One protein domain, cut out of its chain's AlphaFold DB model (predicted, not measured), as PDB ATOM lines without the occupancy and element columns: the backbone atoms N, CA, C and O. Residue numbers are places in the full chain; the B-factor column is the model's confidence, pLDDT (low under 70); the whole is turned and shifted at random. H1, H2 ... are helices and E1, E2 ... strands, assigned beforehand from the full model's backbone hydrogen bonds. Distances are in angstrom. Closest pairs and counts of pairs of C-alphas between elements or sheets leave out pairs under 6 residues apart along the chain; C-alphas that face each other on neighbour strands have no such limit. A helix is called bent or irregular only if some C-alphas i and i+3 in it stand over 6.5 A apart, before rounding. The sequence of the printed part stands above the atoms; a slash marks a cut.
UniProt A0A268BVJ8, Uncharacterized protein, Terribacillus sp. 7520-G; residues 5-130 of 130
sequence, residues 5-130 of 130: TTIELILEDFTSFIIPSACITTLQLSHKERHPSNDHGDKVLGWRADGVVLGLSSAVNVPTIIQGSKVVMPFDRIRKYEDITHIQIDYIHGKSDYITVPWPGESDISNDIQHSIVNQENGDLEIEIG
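This is residues 5 to 130 of the 130 residues of an uncharacterized protein of Terribacillus sp. 7520-G (UniProt A0A268BVJ8). Two sheets lie partly face to face with their strands crossed: a strongly twisted sheet of six strands and a flatter one of four, joined at one side by the long bent pair of strands E3-E4 and E5-E6. The short helix H1 sits over the edge strand E11 of the smaller sheet and grazes the larger one, with the small hairpin E7-E8 just before it in the chain. The printed part has 126 residues with one named helix and twelve named strands, in the order E1 to E8, H1, E9 to E12; the class is mostly strand. The larger sheet, E2 E1 E9 E10 E5 E4, is mixed; E3 E6 E12 E11 and E7 E8 are antiparallel. The whole is compact, radius of gyration of the C-alphas 14.4 A, and rounded, spanning 40 by 32 by 29 A.

In the larger sheet E9, residues 84 to 91, is antiparallel to E1, residues 5 to 11, with N 8 and O 88 at 2.8 A. E2, residues 16 to 20, is an edge strand and forms a hairpin with E1; N 19 and O 7 are 2.7 A apart. On the other side of E9, E10, residues 96 to 100, forms a hairpin with it, with N 87 and O 99 at 2.8 A. E5, residues 42 to 48, is parallel to E10, with N 100 and O 47 at 2.8 A. E4, residues 33 to 39, is the other edge strand and forms a hairpin with E5; N 37 and O 44 are 2.8 A apart. E5 runs on into E6, residues 51 to 56, at 80 degrees. In the smaller sheet E6 is antiparallel to E3, residues 24 to 30, with N 28 and O 53 at 2.8 A, and to E12, residues 125 to 129, with N 54 and O 127 at 2.8 A. E11, residues 114 to 118, forms a hairpin with E12, with N 115 and O 128 at 2.8 A. E1 and E3 are only just apart, closest C-alphas 8.3 A. H1, residues 74 to 81, is on the smaller sheet at a height of 8.8 A, over E11 and slantwise to it at 42 degrees on the local plane; the closest C-alphas are those of Arg 79 and Ser 116, 5.3 A. Every O i to N i+4 pair of H1 is within hydrogen-bond range. E7, residues 64 to 66, and E8, residues 70 to 72, form a hairpin, with N 64 and O 72 at 2.9 A.

E1 begins at C-alpha 5, (30.650, 44.987, -30.202), and measures 19.8 A; E9 measures 20.4 A. H1 measures 11.2 A. E12 ends at C-alpha 129, (9.032, 47.476, -27.143).

The C-alphas of Gly 41 and Glu 121 are the two farthest apart, 45.1 A. The printed part has no cut; the link E10 to E11, residues 101 to 113, is long. Residues 36 to 45, 65 to 70 and 105 to 110 have pLDDT under 70.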
ATOM      1  N   THR A   5      30.031  44.204 -29.121       93.69
ATOM      2  CA  THR A   5      30.650  44.987 -30.202       93.69
ATOM      3  C   THR A   5      29.621  45.832 -30.933       93.69
ATOM      4  O   THR A   5      29.827  47.036 -31.107       93.69
ATOM      5  N   THR A   6      28.504  45.224 -31.321       94.69
ATOM      6  CA  THR A   6      27.460  45.846 -32.137       94.69
ATOM      7  C   THR A   6      26.087  45.329 -31.743       94.69
ATOM      8  O   THR A   6      25.942  44.202 -31.269       94.69
ATOM      9  N   ILE A   7      25.082  46.173 -31.953       95.00
ATOM     10  CA  ILE A   7      23.694  45.745 -32.070       95.00
ATOM     11  C   ILE A   7      23.231  46.044 -33.484       95.00
ATOM     12  O   ILE A   7      23.405  47.159 -33.965       95.00
ATOM     13  N   GLU A   8      22.623  45.066 -34.132       94.75
ATOM     14  CA  GLU A   8      21.919  45.248 -35.389       94.75
ATOM     15  C   GLU A   8      20.413  45.216 -35.122       94.75
ATOM     16  O   GLU A   8      19.879  44.232 -34.606       94.75
ATOM     17  N   LEU A   9      19.734  46.320 -35.441       93.56
ATOM     18  CA  LEU A   9      18.274  46.376 -35.466       93.56
ATOM     19  C   LEU A   9      17.806  45.918 -36.834       93.56
ATOM     20  O   LEU A   9      18.213  46.505 -37.833       93.56
ATOM     21  N   ILE A  10      16.956  44.902 -36.870       91.12
ATOM     22  CA  ILE A  10      16.417  44.332 -38.100       91.12
ATOM     23  C   ILE A  10      14.947  44.723 -38.182       91.12
ATOM     24  O   ILE A  10      14.164  44.466 -37.261       91.12
ATOM     25  N   LEU A  11      14.600  45.371 -39.286       89.25
ATOM     26  CA  LEU A  11      13.257  45.844 -39.565       89.25
ATOM     27  C   LEU A  11      12.458  44.805 -40.347       89.25
ATOM     28  O   LEU A  11      13.005  43.859 -40.915       89.25
ATOM     29  N   GLU A  12      11.151  45.009 -40.398       86.44
ATOM     30  CA  GLU A  12      10.230  44.186 -41.176       86.44
ATOM     31  C   GLU A  12      10.566  44.124 -42.675       86.44
ATOM     32  O   GLU A  12      10.502  43.058 -43.283       86.44
ATOM     33  N   ASP A  13      11.001  45.237 -43.270       84.31
ATOM     34  CA  ASP A  13      11.399  45.288 -44.685       84.31
ATOM     35  C   ASP A  13      12.790  44.674 -44.964       84.31
ATOM     36  O   ASP A  13      13.344  44.855 -46.052       84.31
ATOM     37  N   PHE A  14      13.350  43.945 -43.990       83.00
ATOM     38  CA  PHE A  14      14.700  43.372 -43.973       83.00
ATOM     39  C   PHE A  14      15.835  44.401 -44.055       83.00
ATOM     40  O   PHE A  14      17.003  44.023 -44.180       83.00
ATOM     41  N   THR A  15      15.535  45.700 -43.958       85.06
ATOM     42  CA  THR A  15      16.567  46.709 -43.720       85.06
ATOM     43  C   THR A  15      17.125  46.520 -42.318       85.06
ATOM     44  O   THR A  15      16.393  46.194 -41.382       85.06
ATOM     45  N   SER A  16      18.421  46.770 -42.153       88.50
ATOM     46  CA  SER A  16      19.050  46.733 -40.844       88.50
ATOM     47  C   SER A  16      19.892  47.968 -40.542       88.50
ATOM     48  O   SER A  16      20.422  48.637 -41.433       88.50
ATOM     49  N   PHE A  17      19.994  48.285 -39.251       89.81
ATOM     50  CA  PHE A  17      20.829  49.360 -38.725       89.81
ATOM     51  C   PHE A  17      21.848  48.789 -37.749       89.81
ATOM     52  O   PHE A  17      21.491  48.347 -36.658       89.81
ATOM     53  N   ILE A  18      23.124  48.835 -38.133       92.56
ATOM     54  CA  ILE A  18      24.234  48.380 -37.294       92.56
ATOM     55  C   ILE A  18      24.702  49.537 -36.414       92.56
ATOM     56  O   ILE A  18      25.120  50.590 -36.899       92.56
ATOM     57  N   ILE A  19      24.661  49.320 -35.107       94.44
ATOM     58  CA  ILE A  19      24.954  50.308 -34.079       94.44
ATOM     59  C   ILE A  19      26.181  49.840 -33.291       94.44
ATOM     60  O   ILE A  19      26.134  48.797 -32.633       94.44
ATOM     61  N   PRO A  20      27.287  50.603 -33.308       94.88
ATOM     62  CA  PRO A  20      28.447  50.314 -32.472       94.88
ATOM     63  C   PRO A  20      28.097  50.402 -30.988       94.88
ATOM     64  O   PRO A  20      27.370  51.308 -30.578       94.88
ATOM     65  N   SER A  21      28.686  49.547 -30.152       94.00
ATOM     66  CA  SER A  21      28.401  49.546 -28.711       94.00
ATOM     67  C   SER A  21      28.699  50.871 -28.009       94.00
ATOM     68  O   SER A  21      28.022  51.215 -27.047       94.00
ATOM     69  N   ALA A  22      29.638  51.666 -28.531       94.56
ATOM     70  CA  ALA A  22      29.920  53.019 -28.048       94.56
ATOM     71  C   ALA A  22      28.741  54.000 -28.210       94.56
ATOM     72  O   ALA A  22      28.704  55.020 -27.529       94.56
ATOM     73  N   CYS A  23      27.798  53.708 -29.109       95.44
ATOM     74  CA  CYS A  23      26.604  54.516 -29.357       95.44
ATOM     75  C   CYS A  23      25.369  53.994 -28.610       95.44
ATOM     76  O   CYS A  23      24.293  54.558 -28.773       95.44
ATOM     77  N   ILE A  24      25.489  52.929 -27.817       94.56
ATOM     78  CA  ILE A  24      24.372  52.361 -27.059       94.56
ATOM     79  C   ILE A  24      24.428  52.939 -25.645       94.56
ATOM     80  O   ILE A  24      25.365  52.676 -24.891       94.56
ATOM     81  N   THR A  25      23.434  53.743 -25.286       94.38
ATOM     82  CA  THR A  25      23.346  54.396 -23.973       94.38
ATOM     83  C   THR A  25      22.578  53.544 -22.969       94.38
ATOM     84  O   THR A  25      22.865  53.587 -21.776       94.38
ATOM     85  N   THR A  26      21.621  52.739 -23.433       95.19
ATOM     86  CA  THR A  26      20.849  51.799 -22.610       95.19
ATOM     87  C   THR A  26      20.509  50.558 -23.425       95.19
ATOM     88  O   THR A  26      20.179  50.664 -24.599       95.19
ATOM     89  N   LEU A  27      20.579  49.383 -22.800       94.25
ATOM     90  CA  LEU A  27      20.032  48.134 -23.326       94.25
ATOM     91  C   LEU A  27      19.481  47.321 -22.158       94.25
ATOM     92  O   LEU A  27      20.239  46.900 -21.280       94.25
ATOM     93  N   GLN A  28      18.180  47.069 -22.171       94.75
ATOM     94  CA  GLN A  28      17.504  46.182 -21.235       94.75
ATOM     95  C   GLN A  28      16.600  45.233 -22.014       94.75
ATOM     96  O   GLN A  28      15.908  45.644 -22.940       94.75
ATOM     97  N   LEU A  29      16.639  43.958 -21.638       92.12
ATOM     98  CA  LEU A  29      15.804  42.907 -22.208       92.12
ATOM     99  C   LEU A  29      15.022  42.266 -21.067       92.12
ATOM    100  O   LEU A  29      15.622  41.736 -20.126       92.12
ATOM    101  N   SER A  30      13.701  42.313 -21.153       90.62
ATOM    102  CA  SER A  30      12.785  41.726 -20.180       90.62
ATOM    103  C   SER A  30      12.487  40.279 -20.553       90.62
ATOM    104  O   SER A  30      12.212  39.983 -21.712       90.62
ATOM    105  N   HIS A  31      12.547  39.390 -19.554       81.81
ATOM    106  CA  HIS A  31      12.151  37.980 -19.648       81.81
ATOM    107  C   HIS A  31      12.681  37.273 -20.915       81.81
ATOM    108  O   HIS A  31      11.964  36.982 -21.868       81.81
ATOM    109  N   LYS A  32      14.002  37.048 -20.936       81.56
ATOM    110  CA  LYS A  32      14.708  36.444 -22.070       81.56
ATOM    111  C   LYS A  32      14.639  34.916 -22.000       81.56
ATOM    112  O   LYS A  32      15.316  34.296 -21.178       81.56
ATOM    113  N   GLU A  33      13.887  34.308 -22.906       85.38
ATOM    114  CA  GLU A  33      13.752  32.852 -23.025       85.38
ATOM    115  C   GLU A  33      14.386  32.337 -24.323       85.38
ATOM    116  O   GLU A  33      14.549  33.095 -25.284       85.38
ATOM    117  N   ARG A  34      14.778  31.056 -24.357       81.06
ATOM    118  CA  ARG A  34      15.246  30.396 -25.588       81.06
ATOM    119  C   ARG A  34      14.090  29.710 -26.289       81.06
ATOM    120  O   ARG A  34      13.381  28.924 -25.667       81.06
ATOM    121  N   HIS A  35      14.011  29.894 -27.600       70.88
ATOM    122  CA  HIS A  35      12.977  29.309 -28.448       70.88
ATOM    123  C   HIS A  35      13.632  28.655 -29.653       70.88
ATOM    124  O   HIS A  35      14.632  29.165 -30.164       70.88
ATOM    125  N   PRO A  36      13.068  27.557 -30.161       68.56
ATOM    126  CA  PRO A  36      13.347  27.143 -31.523       68.56
ATOM    127  C   PRO A  36      12.861  28.251 -32.469       68.56
ATOM    128  O   PRO A  36      11.661  28.521 -32.526       68.56
ATOM    129  N   SER A  37      13.774  28.885 -33.195       63.47
ATOM    130  CA  SER A  37      13.458  29.756 -34.325       63.47
ATOM    131  C   SER A  37      13.759  29.017 -35.627       63.47
ATOM    132  O   SER A  37      14.637  28.152 -35.691       63.47
ATOM    133  N   ASN A  38      12.993  29.327 -36.669       56.84
ATOM    134  CA  ASN A  38      13.315  28.884 -38.017       56.84
ATOM    135  C   ASN A  38      14.075  30.022 -38.686       56.84
ATOM    136  O   ASN A  38      13.471  31.037 -39.023       56.84
ATOM    137  N   ASP A  39      15.376  29.843 -38.868       54.41
ATOM    138  CA  ASP A  39      16.198  30.757 -39.649       54.41
ATOM    139  C   ASP A  39      16.601  30.038 -40.939       54.41
ATOM    140  O   ASP A  39      17.187  28.957 -40.895       54.41
ATOM    141  N   HIS A  40      16.196  30.566 -42.096       50.25
ATOM    142  CA  HIS A  40      16.500  29.998 -43.422       50.25
ATOM    143  C   HIS A  40      16.164  28.497 -43.617       50.25
ATOM    144  O   HIS A  40      16.721  27.836 -44.493       50.25
ATOM    145  N   GLY A  41      15.215  27.952 -42.848       53.09
ATOM    146  CA  GLY A  41      14.812  26.540 -42.919       53.09
ATOM    147  C   GLY A  41      15.566  25.605 -41.966       53.09
ATOM    148  O   GLY A  41      15.175  24.443 -41.842       53.09
ATOM    149  N   ASP A  42      16.559  26.115 -41.234       48.88
ATOM    150  CA  ASP A  42      17.227  25.409 -40.145       48.88
ATOM    151  C   ASP A  42      16.614  25.791 -38.788       48.88
ATOM    152  O   ASP A  42      16.249  26.941 -38.530       48.88
ATOM    153  N   LYS A  43      16.494  24.802 -37.891       56.56
ATOM    154  CA  LYS A  43      16.096  25.045 -36.498       56.56
ATOM    155  C   LYS A  43      17.285  25.613 -35.739       56.56
ATOM    156  O   LYS A  43      18.147  24.859 -35.284       56.56
ATOM    157  N   VAL A  44      17.306  26.925 -35.574       64.81
ATOM    158  CA  VAL A  44      18.294  27.620 -34.752       64.81
ATOM    159  C   VAL A  44      17.677  27.895 -33.379       64.81
ATOM    160  O   VAL A  44      16.461  27.998 -33.226       64.81
ATOM    161  N   LEU A  45      18.499  27.933 -32.331       66.62
ATOM    162  CA  LEU A  45      18.047  28.418 -31.028       66.62
ATOM    163  C   LEU A  45      18.153  29.942 -31.031       66.62
ATOM    164  O   LEU A  45      19.253  30.479 -30.913       66.62
ATOM    165  N   GLY A  46      17.012  30.609 -31.168       77.62
ATOM    166  CA  GLY A  46      16.882  32.048 -30.989       77.62
ATOM    167  C   GLY A  46      16.508  32.398 -29.552       77.62
ATOM    168  O   GLY A  46      16.095  31.549 -28.752       77.62
ATOM    169  N   TRP A  47      16.636  33.671 -29.217       87.75
ATOM    170  CA  TRP A  47      16.075  34.237 -28.002       87.75
ATOM    171  C   TRP A  47      14.817  35.030 -28.339       87.75
ATOM    172  O   TRP A  47      14.689  35.564 -29.433       87.75
ATOM    173  N   ARG A  48      13.900  35.137 -27.386       89.06
ATOM    174  CA  ARG A  48      12.800  36.108 -27.418       89.06
ATOM    175  C   ARG A  48      12.872  36.888 -26.133       89.06
ATOM    176  O   ARG A  48      13.169  36.301 -25.087       89.06
ATOM    177  N   ALA A  49      12.626  38.178 -26.238       91.31
ATOM    178  CA  ALA A  49      12.375  39.029 -25.094       91.31
ATOM    179  C   ALA A  49      10.894  39.409 -25.096       91.31
ATOM    180  O   ALA A  49      10.325  39.642 -26.161       91.31
ATOM    181  N   ASP A  50      10.293  39.482 -23.913       91.00
ATOM    182  CA  ASP A  50       8.930  40.003 -23.751       91.00
ATOM    183  C   ASP A  50       8.915  41.533 -23.717       91.00
ATOM    184  O   ASP A  50       7.867  42.142 -23.874       91.00
ATOM    185  N   GLY A  51      10.083  42.154 -23.541       92.88
ATOM    186  CA  GLY A  51      10.228  43.585 -23.717       92.88
ATOM    187  C   GLY A  51      11.671  44.022 -23.929       92.88
ATOM    188  O   GLY A  51      12.617  43.323 -23.548       92.88
ATOM    189  N   VAL A  52      11.843  45.185 -24.540       94.81
ATOM    190  CA  VAL A  52      13.126  45.801 -24.865       94.81
ATOM    191  C   VAL A  52      13.072  47.279 -24.509       94.81
ATOM    192  O   VAL A  52      12.154  47.976 -24.917       94.81
ATOM    193  N   VAL A  53      14.097  47.764 -23.810       96.44
ATOM    194  CA  VAL A  53      14.374  49.200 -23.680       96.44
ATOM    195  C   VAL A  53      15.761  49.461 -24.246       96.44
ATOM    196  O   VAL A  53      16.751  48.894 -23.773       96.44
ATOM    197  N   LEU A  54      15.842  50.308 -25.267       96.25
ATOM    198  CA  LEU A  54      17.071  50.627 -25.980       96.25
ATOM    199  C   LEU A  54      17.249  52.144 -26.071       96.25
ATOM    200  O   LEU A  54      16.359  52.860 -26.512       96.25
ATOM    201  N   GLY A  55      18.423  52.623 -25.675       96.75
ATOM    202  CA  GLY A  55      18.837  54.013 -25.831       96.75
ATOM    203  C   GLY A  55      20.007  54.100 -26.801       96.75
ATOM    204  O   GLY A  55      21.001  53.386 -26.632       96.75
ATOM    205  N   LEU A  56      19.894  54.963 -27.808       96.81
ATOM    206  CA  LEU A  56      20.871  55.144 -28.877       96.81
ATOM    207  C   LEU A  56      21.339  56.594 -28.949       96.81
ATOM    208  O   LEU A  56      20.532  57.516 -29.027       96.81
ATOM    209  N   SER A  57      22.650  56.793 -29.004       96.69
ATOM    210  CA  SER A  57      23.242  58.116 -29.151       96.69
ATOM    211  C   SER A  57      22.918  58.732 -30.511       96.69
ATOM    212  O   SER A  57      23.042  58.068 -31.544       96.69
ATOM    213  N   SER A  58      22.631  60.032 -30.535       95.19
ATOM    214  CA  SER A  58      22.469  60.830 -31.759       95.19
ATOM    215  C   SER A  58      23.634  60.711 -32.746       95.19
ATOM    216  O   SER A  58      23.441  60.892 -33.947       95.19
ATOM    217  N   ALA A  59      24.827  60.331 -32.275       93.88
ATOM    218  CA  ALA A  59      26.004  60.099 -33.108       93.88
ATOM    219  C   ALA A  59      25.805  59.020 -34.191       93.88
ATOM    220  O   ALA A  59      26.478  59.073 -35.220       93.88
ATOM    221  N   VAL A  60      24.892  58.058 -33.988       92.12
ATOM    222  CA  VAL A  60      24.581  57.015 -34.986       92.12
ATOM    223  C   VAL A  60      23.491  57.442 -35.976       92.12
ATOM    224  O   VAL A  60      23.272  56.772 -36.984       92.12
ATOM    225  N   ASN A  61      22.829  58.579 -35.745       92.50
ATOM    226  CA  ASN A  61      21.787  59.106 -36.623       92.50
ATOM    227  C   ASN A  61      22.396  59.838 -37.829       92.50
ATOM    228  O   ASN A  61      22.218  61.040 -38.019       92.50
ATOM    229  N   VAL A  62      23.170  59.111 -38.631       87.25
ATOM    230  CA  VAL A  62      23.856  59.638 -39.811       87.25
ATOM    231  C   VAL A  62      23.013  59.336 -41.056       87.25
ATOM    232  O   VAL A  62      22.508  58.216 -41.192       87.25
ATOM    233  N   PRO A  63      22.845  60.299 -41.982       82.56
ATOM    234  CA  PRO A  63      22.011  60.095 -43.154       82.56
ATOM    235  C   PRO A  63      22.481  58.903 -43.995       82.56
ATOM    236  O   PRO A  63      23.634  58.846 -44.423       82.56
ATOM    237  N   THR A  64      21.570  57.969 -44.264       72.50
ATOM    238  CA  THR A  64      21.835  56.768 -45.068       72.50
ATOM    239  C   THR A  64      21.098  56.855 -46.400       72.50
ATOM    240  O   THR A  64      19.958  57.316 -46.466       72.50
ATOM    241  N   ILE A  65      21.754  56.433 -47.484       68.62
ATOM    242  CA  ILE A  65      21.151  56.394 -48.820       68.62
ATOM    243  C   ILE A  65      20.415  55.066 -48.974       68.62
ATOM    244  O   ILE A  65      21.044  54.016 -49.067       68.62
ATOM    245  N   ILE A  66      19.088  55.122 -49.058       63.72
ATOM    246  CA  ILE A  66      18.253  53.960 -49.369       63.72
ATOM    247  C   ILE A  66      17.817  54.074 -50.835       63.72
ATOM    248  O   ILE A  66      17.302  55.112 -51.261       63.72
ATOM    249  N   GLN A  67      18.078  53.020 -51.617       56.25
ATOM    250  CA  GLN A  67      17.711  52.881 -53.036       56.25
ATOM    251  C   GLN A  67      17.957  54.147 -53.887       56.25
ATOM    252  O   GLN A  67      17.045  54.824 -54.361       56.25
ATOM    253  N   GLY A  68      19.235  54.468 -54.095       57.88
ATOM    254  CA  GLY A  68      19.708  55.306 -55.204       57.88
ATOM    255  C   GLY A  68      19.491  56.819 -55.109       57.88
ATOM    256  O   GLY A  68      20.153  57.540 -55.848       57.88
ATOM    257  N   SER A  69      18.623  57.335 -54.226       59.38
ATOM    258  CA  SER A  69      18.454  58.803 -54.113       59.38
ATOM    259  C   SER A  69      17.860  59.325 -52.805       59.38
ATOM    260  O   SER A  69      17.941  60.529 -52.554       59.38
ATOM    261  N   LYS A  70      17.241  58.480 -51.972       66.69
ATOM    262  CA  LYS A  70      16.581  58.965 -50.760       66.69
ATOM    263  C   LYS A  70      17.533  58.867 -49.579       66.69
ATOM    264  O   LYS A  70      17.811  57.784 -49.075       66.69
ATOM    265  N   VAL A  71      18.018  60.024 -49.151       73.69
ATOM    266  CA  VAL A  71      18.707  60.169 -47.875       73.69
ATOM    267  C   VAL A  71      17.653  60.102 -46.771       73.69
ATOM    268  O   VAL A  71      16.718  60.904 -46.760       73.69
ATOM    269  N   VAL A  72      17.771  59.124 -45.878       81.44
ATOM    270  CA  VAL A  72      16.884  58.951 -44.724       81.44
ATOM    271  C   VAL A  72      17.733  58.924 -43.459       81.44
ATOM    272  O   VAL A  72      18.785  58.288 -43.423       81.44
ATOM    273  N   MET A  73      17.277  59.631 -42.428       89.38
ATOM    274  CA  MET A  73      17.861  59.551 -41.093       89.38
ATOM    275  C   MET A  73      17.342  58.274 -40.415       89.38
ATOM    276  O   MET A  73      16.120  58.094 -40.366       89.38
ATOM    277  N   PRO A  74      18.213  57.386 -39.901       88.88
ATOM    278  CA  PRO A  74      17.792  56.155 -39.232       88.88
ATOM    279  C   PRO A  74      16.724  56.384 -38.159       88.88
ATOM    280  O   PRO A  74      15.731  55.662 -38.115       88.88
ATOM    281  N   PHE A  75      16.860  57.437 -37.349       93.12
ATOM    282  CA  PHE A  75      15.907  57.708 -36.269       93.12
ATOM    283  C   PHE A  75      14.533  58.125 -36.801       93.12
ATOM    284  O   PHE A  75      13.515  57.706 -36.255       93.12
ATOM    285  N   ASP A  76      14.479  58.881 -37.902       90.62
ATOM    286  CA  ASP A  76      13.209  59.229 -38.549       90.62
ATOM    287  C   ASP A  76      12.540  57.993 -39.164       90.62
ATOM    288  O   ASP A  76      11.315  57.884 -39.150       90.62
ATOM    289  N   ARG A  77      13.331  57.046 -39.692       88.25
ATOM    290  CA  ARG A  77      12.821  55.767 -40.212       88.25
ATOM    291  C   ARG A  77      12.233  54.919 -39.092       88.25
ATOM    292  O   ARG A  77      11.118  54.438 -39.253       88.25
ATOM    293  N   ILE A  78      12.953  54.753 -37.988       90.50
ATOM    294  CA  ILE A  78      12.501  53.936 -36.857       90.50
ATOM    295  C   ILE A  78      11.219  54.524 -36.263       90.50
ATOM    296  O   ILE A  78      10.238  53.812 -36.109       90.50
ATOM    297  N   ARG A  79      11.175  55.841 -36.034       91.06
ATOM    298  CA  ARG A  79       9.997  56.516 -35.466       91.06
ATOM    299  C   ARG A  79       8.770  56.518 -36.364       91.06
ATOM    300  O   ARG A  79       7.660  56.672 -35.875       91.06
ATOM    301  N   LYS A  80       8.961  56.477 -37.682       88.31
ATOM    302  CA  LYS A  80       7.846  56.595 -38.624       88.31
ATOM    303  C   LYS A  80       7.057  55.297 -38.765       88.31
ATOM    304  O   LYS A  80       5.859  55.372 -39.022       88.31
ATOM    305  N   TYR A  81       7.736  54.159 -38.700       87.75
ATOM    306  CA  TYR A  81       7.117  52.861 -38.966       87.75
ATOM    307  C   TYR A  81       7.091  51.968 -37.734       87.75
ATOM    308  O   TYR A  81       6.232  51.110 -37.665       87.75
ATOM    309  N   GLU A  82       7.979  52.192 -36.761       89.81
ATOM    310  CA  GLU A  82       8.027  51.418 -35.519       89.81
ATOM    311  C   GLU A  82       7.999  49.910 -35.799       89.81
ATOM    312  O   GLU A  82       7.152  49.192 -35.303       89.81
ATOM    313  N   ASP A  83       8.883  49.438 -36.675       89.88
ATOM    314  CA  ASP A  83       8.802  48.121 -37.316       89.88
ATOM    315  C   ASP A  83      10.018  47.228 -37.010       89.88
ATOM    316  O   ASP A  83      10.473  46.453 -37.855       89.88
ATOM    317  N   ILE A  84      10.587  47.342 -35.804       91.38
ATOM    318  CA  ILE A  84      11.696  46.483 -35.377       91.38
ATOM    319  C   ILE A  84      11.142  45.094 -35.064       91.38
ATOM    320  O   ILE A  84      10.294  44.935 -34.188       91.38
ATOM    321  N   THR A  85      11.668  44.078 -35.747       90.31
ATOM    322  CA  THR A  85      11.250  42.677 -35.583       90.31
ATOM    323  C   THR A  85      12.286  41.856 -34.821       90.31
ATOM    324  O   THR A  85      11.940  40.946 -34.060       90.31
ATOM    325  N   HIS A  86      13.570  42.183 -34.995       91.69
ATOM    326  CA  HIS A  86      14.664  41.455 -34.365       91.69
ATOM    327  C   HIS A  86      15.814  42.372 -33.962       91.69
ATOM    328  O   HIS A  86      16.043  43.439 -34.533       91.69
ATOM    329  N   ILE A  87      16.563  41.903 -32.971       93.62
ATOM    330  CA  ILE A  87      17.794  42.509 -32.486       93.62
ATOM    331  C   ILE A  87      18.866  41.431 -32.505       93.62
ATOM    332  O   ILE A  87      18.765  40.436 -31.784       93.62
ATOM    333  N   GLN A  88      19.912  41.631 -33.297       93.50
ATOM    334  CA  GLN A  88      21.112  40.814 -33.211       93.50
ATOM    335  C   GLN A  88      22.151  41.535 -32.355       93.50
ATOM    336  O   GLN A  88      22.447  42.708 -32.566       93.50
ATOM    337  N   ILE A  89      22.696  40.836 -31.363       93.19
ATOM    338  CA  ILE A  89      23.765  41.337 -30.503       93.19
ATOM    339  C   ILE A  89      25.023  40.553 -30.825       93.19
ATOM    340  O   ILE A  89      25.083  39.357 -30.541       93.19
ATOM    341  N   ASP A  90      26.035  41.228 -31.355       93.62
ATOM    342  CA  ASP A  90      27.343  40.623 -31.578       93.62
ATOM    343  C   ASP A  90      28.260  40.902 -30.392       93.62
ATOM    344  O   ASP A  90      28.325  42.017 -29.857       93.62
ATOM    345  N   TYR A  91      28.992  39.870 -29.990       93.56
ATOM    346  CA  TYR A  91      29.926  39.924 -28.881       93.56
ATOM    347  C   TYR A  91      31.372  39.891 -29.370       93.56
ATOM    348  O   TYR A  91      31.705  39.241 -30.363       93.56
ATOM    349  N   ILE A  92      32.275  40.481 -28.589       93.00
ATOM    350  CA  ILE A  92      33.719  40.538 -28.875       93.00
ATOM    351  C   ILE A  92      34.361  39.157 -29.092       93.00
ATOM    352  O   ILE A  92      35.382  39.030 -29.762       93.00
ATOM    353  N   HIS A  93      33.751  38.102 -28.551       90.25
ATOM    354  CA  HIS A  93      34.208  36.719 -28.691       90.25
ATOM    355  C   HIS A  93      33.730  36.026 -29.980       90.25
ATOM    356  O   HIS A  93      33.908  34.816 -30.113       90.25
ATOM    357  N   GLY A  94      33.101  36.756 -30.906       84.50
ATOM    358  CA  GLY A  94      32.613  36.230 -32.184       84.50
ATOM    359  C   GLY A  94      31.338  35.389 -32.078       84.50
ATOM    360  O   GLY A  94      31.014  34.653 -33.004       84.50
ATOM    361  N   LYS A  95      30.635  35.460 -30.943       88.44
ATOM    362  CA  LYS A  95      29.283  34.909 -30.792       88.44
ATOM    363  C   LYS A  95      28.260  35.996 -31.089       88.44
ATOM    364  O   LYS A  95      28.546  37.163 -30.827       88.44
ATOM    365  N   SER A  96      27.069  35.580 -31.499       89.56
ATOM    366  CA  SER A  96      25.928  36.472 -31.670       89.56
ATOM    367  C   SER A  96      24.695  35.876 -31.005       89.56
ATOM    368  O   SER A  96      24.482  34.663 -31.053       89.56
ATOM    369  N   ASP A  97      23.903  36.730 -30.371       89.56
ATOM    370  CA  ASP A  97      22.561  36.395 -29.912       89.56
ATOM    371  C   ASP A  97      21.555  37.030 -30.867       89.56
ATOM    372  O   ASP A  97      21.569  38.241 -31.069       89.56
ATOM    373  N   TYR A  98      20.662  36.211 -31.415       89.69
ATOM    374  CA  TYR A  98      19.538  36.673 -32.219       89.69
ATOM    375  C   TYR A  98      18.286  36.724 -31.344       89.69
ATOM    376  O   TYR A  98      17.902  35.704 -30.764       89.69
ATOM    377  N   ILE A  99      17.695  37.907 -31.190       90.75
ATOM    378  CA  ILE A  99      16.564  38.159 -30.295       90.75
ATOM    379  C   ILE A  99      15.358  38.594 -31.121       90.75
ATOM    380  O   ILE A  99      15.372  39.655 -31.737       90.75
ATOM    381  N   THR A 100      14.296  37.804 -31.079       90.50
ATOM    382  CA  THR A 100      12.968  38.197 -31.552       90.50
ATOM    383  C   THR A 100      12.317  39.095 -30.501       90.50
ATOM    384  O   THR A 100      12.255  38.730 -29.321       90.50
ATOM    385  N   VAL A 101      11.857  40.275 -30.909       90.38
ATOM    386  CA  VAL A 101      11.143  41.204 -30.018       90.38
ATOM    387  C   VAL A 101       9.634  40.947 -30.089       90.38
ATOM    388  O   VAL A 101       9.183  40.217 -30.978       90.38
ATOM    389  N   PRO A 102       8.829  41.489 -29.160       87.94
ATOM    390  CA  PRO A 102       7.380  41.436 -29.279       87.94
ATOM    391  C   PRO A 102       6.926  42.007 -30.628       87.94
ATOM    392  O   PRO A 102       7.192  43.164 -30.942       87.94
ATOM    393  N   TRP A 103       6.265  41.170 -31.429       81.56
ATOM    394  CA  TRP A 103       5.732  41.521 -32.741       81.56
ATOM    395  C   TRP A 103       4.332  40.912 -32.879       81.56
ATOM    396  O   TRP A 103       4.213  39.682 -32.837       81.56
ATOM    397  N   PRO A 104       3.263  41.719 -33.004       73.12
ATOM    398  CA  PRO A 104       1.896  41.206 -33.062       73.12
ATOM    399  C   PRO A 104       1.592  40.483 -34.382       73.12
ATOM    400  O   PRO A 104       0.689  39.655 -34.415       73.12
ATOM    401  N   GLY A 105       2.361  40.729 -35.451       59.97
ATOM    402  CA  GLY A 105       2.317  39.926 -36.679       59.97
ATOM    403  C   GLY A 105       1.053  40.063 -37.530       59.97
ATOM    404  O   GLY A 105       0.902  39.304 -38.482       59.97
ATOM    405  N   GLU A 106       0.146  40.991 -37.206       58.91
ATOM    406  CA  GLU A 106      -1.120  41.166 -37.938       58.91
ATOM    407  C   GLU A 106      -1.096  42.303 -38.980       58.91
ATOM    408  O   GLU A 106      -2.003  42.380 -39.809       58.91
ATOM    409  N   SER A 107      -0.076  43.169 -38.978       56.00
ATOM    410  CA  SER A 107       0.040  44.318 -39.888       56.00
ATOM    411  C   SER A 107       1.491  44.529 -40.314       56.00
ATOM    412  O   SER A 107       2.331  44.808 -39.462       56.00
ATOM    413  N   ASP A 108       1.753  44.455 -41.625       59.09
ATOM    414  CA  ASP A 108       3.098  44.560 -42.216       59.09
ATOM    415  C   ASP A 108       3.661  46.005 -42.257       59.09
ATOM    416  O   ASP A 108       4.321  46.412 -43.222       59.09
ATOM    417  N   ILE A 109       3.239  46.867 -41.326       61.94
ATOM    418  CA  ILE A 109       3.452  48.320 -41.443       61.94
ATOM    419  C   ILE A 109       3.849  48.981 -40.122       61.94
ATOM    420  O   ILE A 109       4.574  49.978 -40.163       61.94
ATOM    421  N   SER A 110       3.370  48.485 -38.976       68.12
ATOM    422  CA  SER A 110       3.703  49.059 -37.668       68.12
ATOM    423  C   SER A 110       3.560  48.071 -36.520       68.12
ATOM    424  O   SER A 110       2.629  47.265 -36.485       68.12
ATOM    425  N   ASN A 111       4.465  48.179 -35.550       76.88
ATOM    426  CA  ASN A 111       4.391  47.478 -34.281       76.88
ATOM    427  C   ASN A 111       3.743  48.385 -33.234       76.88
ATOM    428  O   ASN A 111       4.398  49.248 -32.658       76.88
ATOM    429  N   ASP A 112       2.458  48.176 -32.957       82.25
ATOM    430  CA  ASP A 112       1.699  49.030 -32.028       82.25
ATOM    431  C   ASP A 112       2.209  48.978 -30.574       82.25
ATOM    432  O   ASP A 112       1.821  49.807 -29.753       82.25
ATOM    433  N   ILE A 113       3.062  48.001 -30.253       88.44
ATOM    434  CA  ILE A 113       3.720  47.847 -28.948       88.44
ATOM    435  C   ILE A 113       5.182  48.310 -28.965       88.44
ATOM    436  O   ILE A 113       5.909  48.081 -28.002       88.44
ATOM    437  N   GLN A 114       5.630  48.948 -30.048       92.31
ATOM    438  CA  GLN A 114       6.879  49.696 -30.093       92.31
ATOM    439  C   GLN A 114       6.585  51.191 -29.953       92.31
ATOM    440  O   GLN A 114       5.702  51.736 -30.603       92.31
ATOM    441  N   HIS A 115       7.391  51.875 -29.147       94.06
ATOM    442  CA  HIS A 115       7.361  53.320 -28.987       94.06
ATOM    443  C   HIS A 115       8.767  53.892 -29.114       94.06
ATOM    444  O   HIS A 115       9.702  53.437 -28.458       94.06
ATOM    445  N   SER A 116       8.937  54.883 -29.988       94.75
ATOM    446  CA  SER A 116      10.239  55.501 -30.264       94.75
ATOM    447  C   SER A 116      10.201  57.031 -30.141       94.75
ATOM    448  O   SER A 116       9.467  57.722 -30.854       94.75
ATOM    449  N   ILE A 117      11.046  57.599 -29.278       95.88
ATOM    450  CA  ILE A 117      11.095  59.041 -28.987       95.88
ATOM    451  C   ILE A 117      12.522  59.559 -29.154       95.88
ATOM    452  O   ILE A 117      13.470  58.984 -28.636       95.88
ATOM    453  N   VAL A 118      12.684  60.677 -29.868       96.19
ATOM    454  CA  VAL A 118      13.956  61.417 -29.881       96.19
ATOM    455  C   VAL A 118      13.941  62.433 -28.749       96.19
ATOM    456  O   VAL A 118      13.074  63.312 -28.706       96.19
ATOM    457  N   ASN A 119      14.918  62.328 -27.859       93.94
ATOM    458  CA  ASN A 119      15.154  63.278 -26.791       93.94
ATOM    459  C   ASN A 119      15.584  64.630 -27.389       93.94
ATOM    460  O   ASN A 119      16.533  64.721 -28.168       93.94
ATOM    461  N   GLN A 120      14.861  65.697 -27.045       93.19
ATOM    462  CA  GLN A 120      15.082  67.019 -27.639       93.19
ATOM    463  C   GLN A 120      16.343  67.727 -27.126       93.19
ATOM    464  O   GLN A 120      16.810  68.661 -27.774       93.19
ATOM    465  N   GLU A 121      16.891  67.310 -25.984       93.75
ATOM    466  CA  GLU A 121      18.059  67.949 -25.373       93.75
ATOM    467  C   GLU A 121      19.375  67.458 -25.986       93.75
ATOM    468  O   GLU A 121      20.272  68.262 -26.239       93.75
ATOM    469  N   ASN A 122      19.499  66.151 -26.244       93.31
ATOM    470  CA  ASN A 122      20.736  65.521 -26.734       93.31
ATOM    471  C   ASN A 122      20.600  64.856 -28.121       93.31
ATOM    472  O   ASN A 122      21.609  64.478 -28.723       93.31
ATOM    473  N   GLY A 123      19.378  64.745 -28.650       94.12
ATOM    474  CA  GLY A 123      19.077  64.106 -29.931       94.12
ATOM    475  C   GLY A 123      19.104  62.576 -29.902       94.12
ATOM    476  O   GLY A 123      19.012  61.964 -30.968       94.12
ATOM    477  N   ASP A 124      19.282  61.964 -28.733       96.88
ATOM    478  CA  ASP A 124      19.338  60.512 -28.579       96.88
ATOM    479  C   ASP A 124      17.962  59.893 -28.855       96.88
ATOM    480  O   ASP A 124      16.927  60.520 -28.626       96.88
ATOM    481  N   LEU A 125      17.947  58.664 -29.366       97.19
ATOM    482  CA  LEU A 125      16.724  57.902 -29.593       97.19
ATOM    483  C   LEU A 125      16.503  56.934 -28.435       97.19
ATOM    484  O   LEU A 125      17.364  56.112 -28.129       97.19
ATOM    485  N   GLU A 126      15.323  57.005 -27.846       97.25
ATOM    486  CA  GLU A 126      14.814  56.062 -26.861       97.25
ATOM    487  C   GLU A 126      13.765  55.181 -27.543       97.25
ATOM    488  O   GLU A 126      12.875  55.684 -28.232       97.25
ATOM    489  N   ILE A 127      13.901  53.867 -27.390       96.50
ATOM    490  CA  ILE A 127      13.014  52.852 -27.956       96.50
ATOM    491  C   ILE A 127      12.548  51.946 -26.821       96.50
ATOM    492  O   ILE A 127      13.365  51.408 -26.073       96.50
ATOM    493  N   GLU A 128      11.244  51.738 -26.741       96.00
ATOM    494  CA  GLU A 128      10.595  50.761 -25.875       96.00
ATOM    495  C   GLU A 128       9.768  49.809 -26.746       96.00
ATOM    496  O   GLU A 128       9.117  50.248 -27.689       96.00
ATOM    497  N   ILE A 129       9.836  48.507 -26.476       93.06
ATOM    498  CA  ILE A 129       9.032  47.476 -27.143       93.06
ATOM    499  C   ILE A 129       8.505  46.548 -26.053       93.06
ATOM    500  O   ILE A 129       9.332  45.969 -25.350       93.06
ATOM    501  N   GLY A 130       7.194  46.384 -25.886       85.88
ATOM    502  CA  GLY A 130       6.630  45.519 -24.835       85.88
ATOM    503  C   GLY A 130       5.174  45.781 -24.493       85.88
ATOM    504  O   GLY A 130       4.705  46.916 -24.705       85.88
TER     505      GLY A 130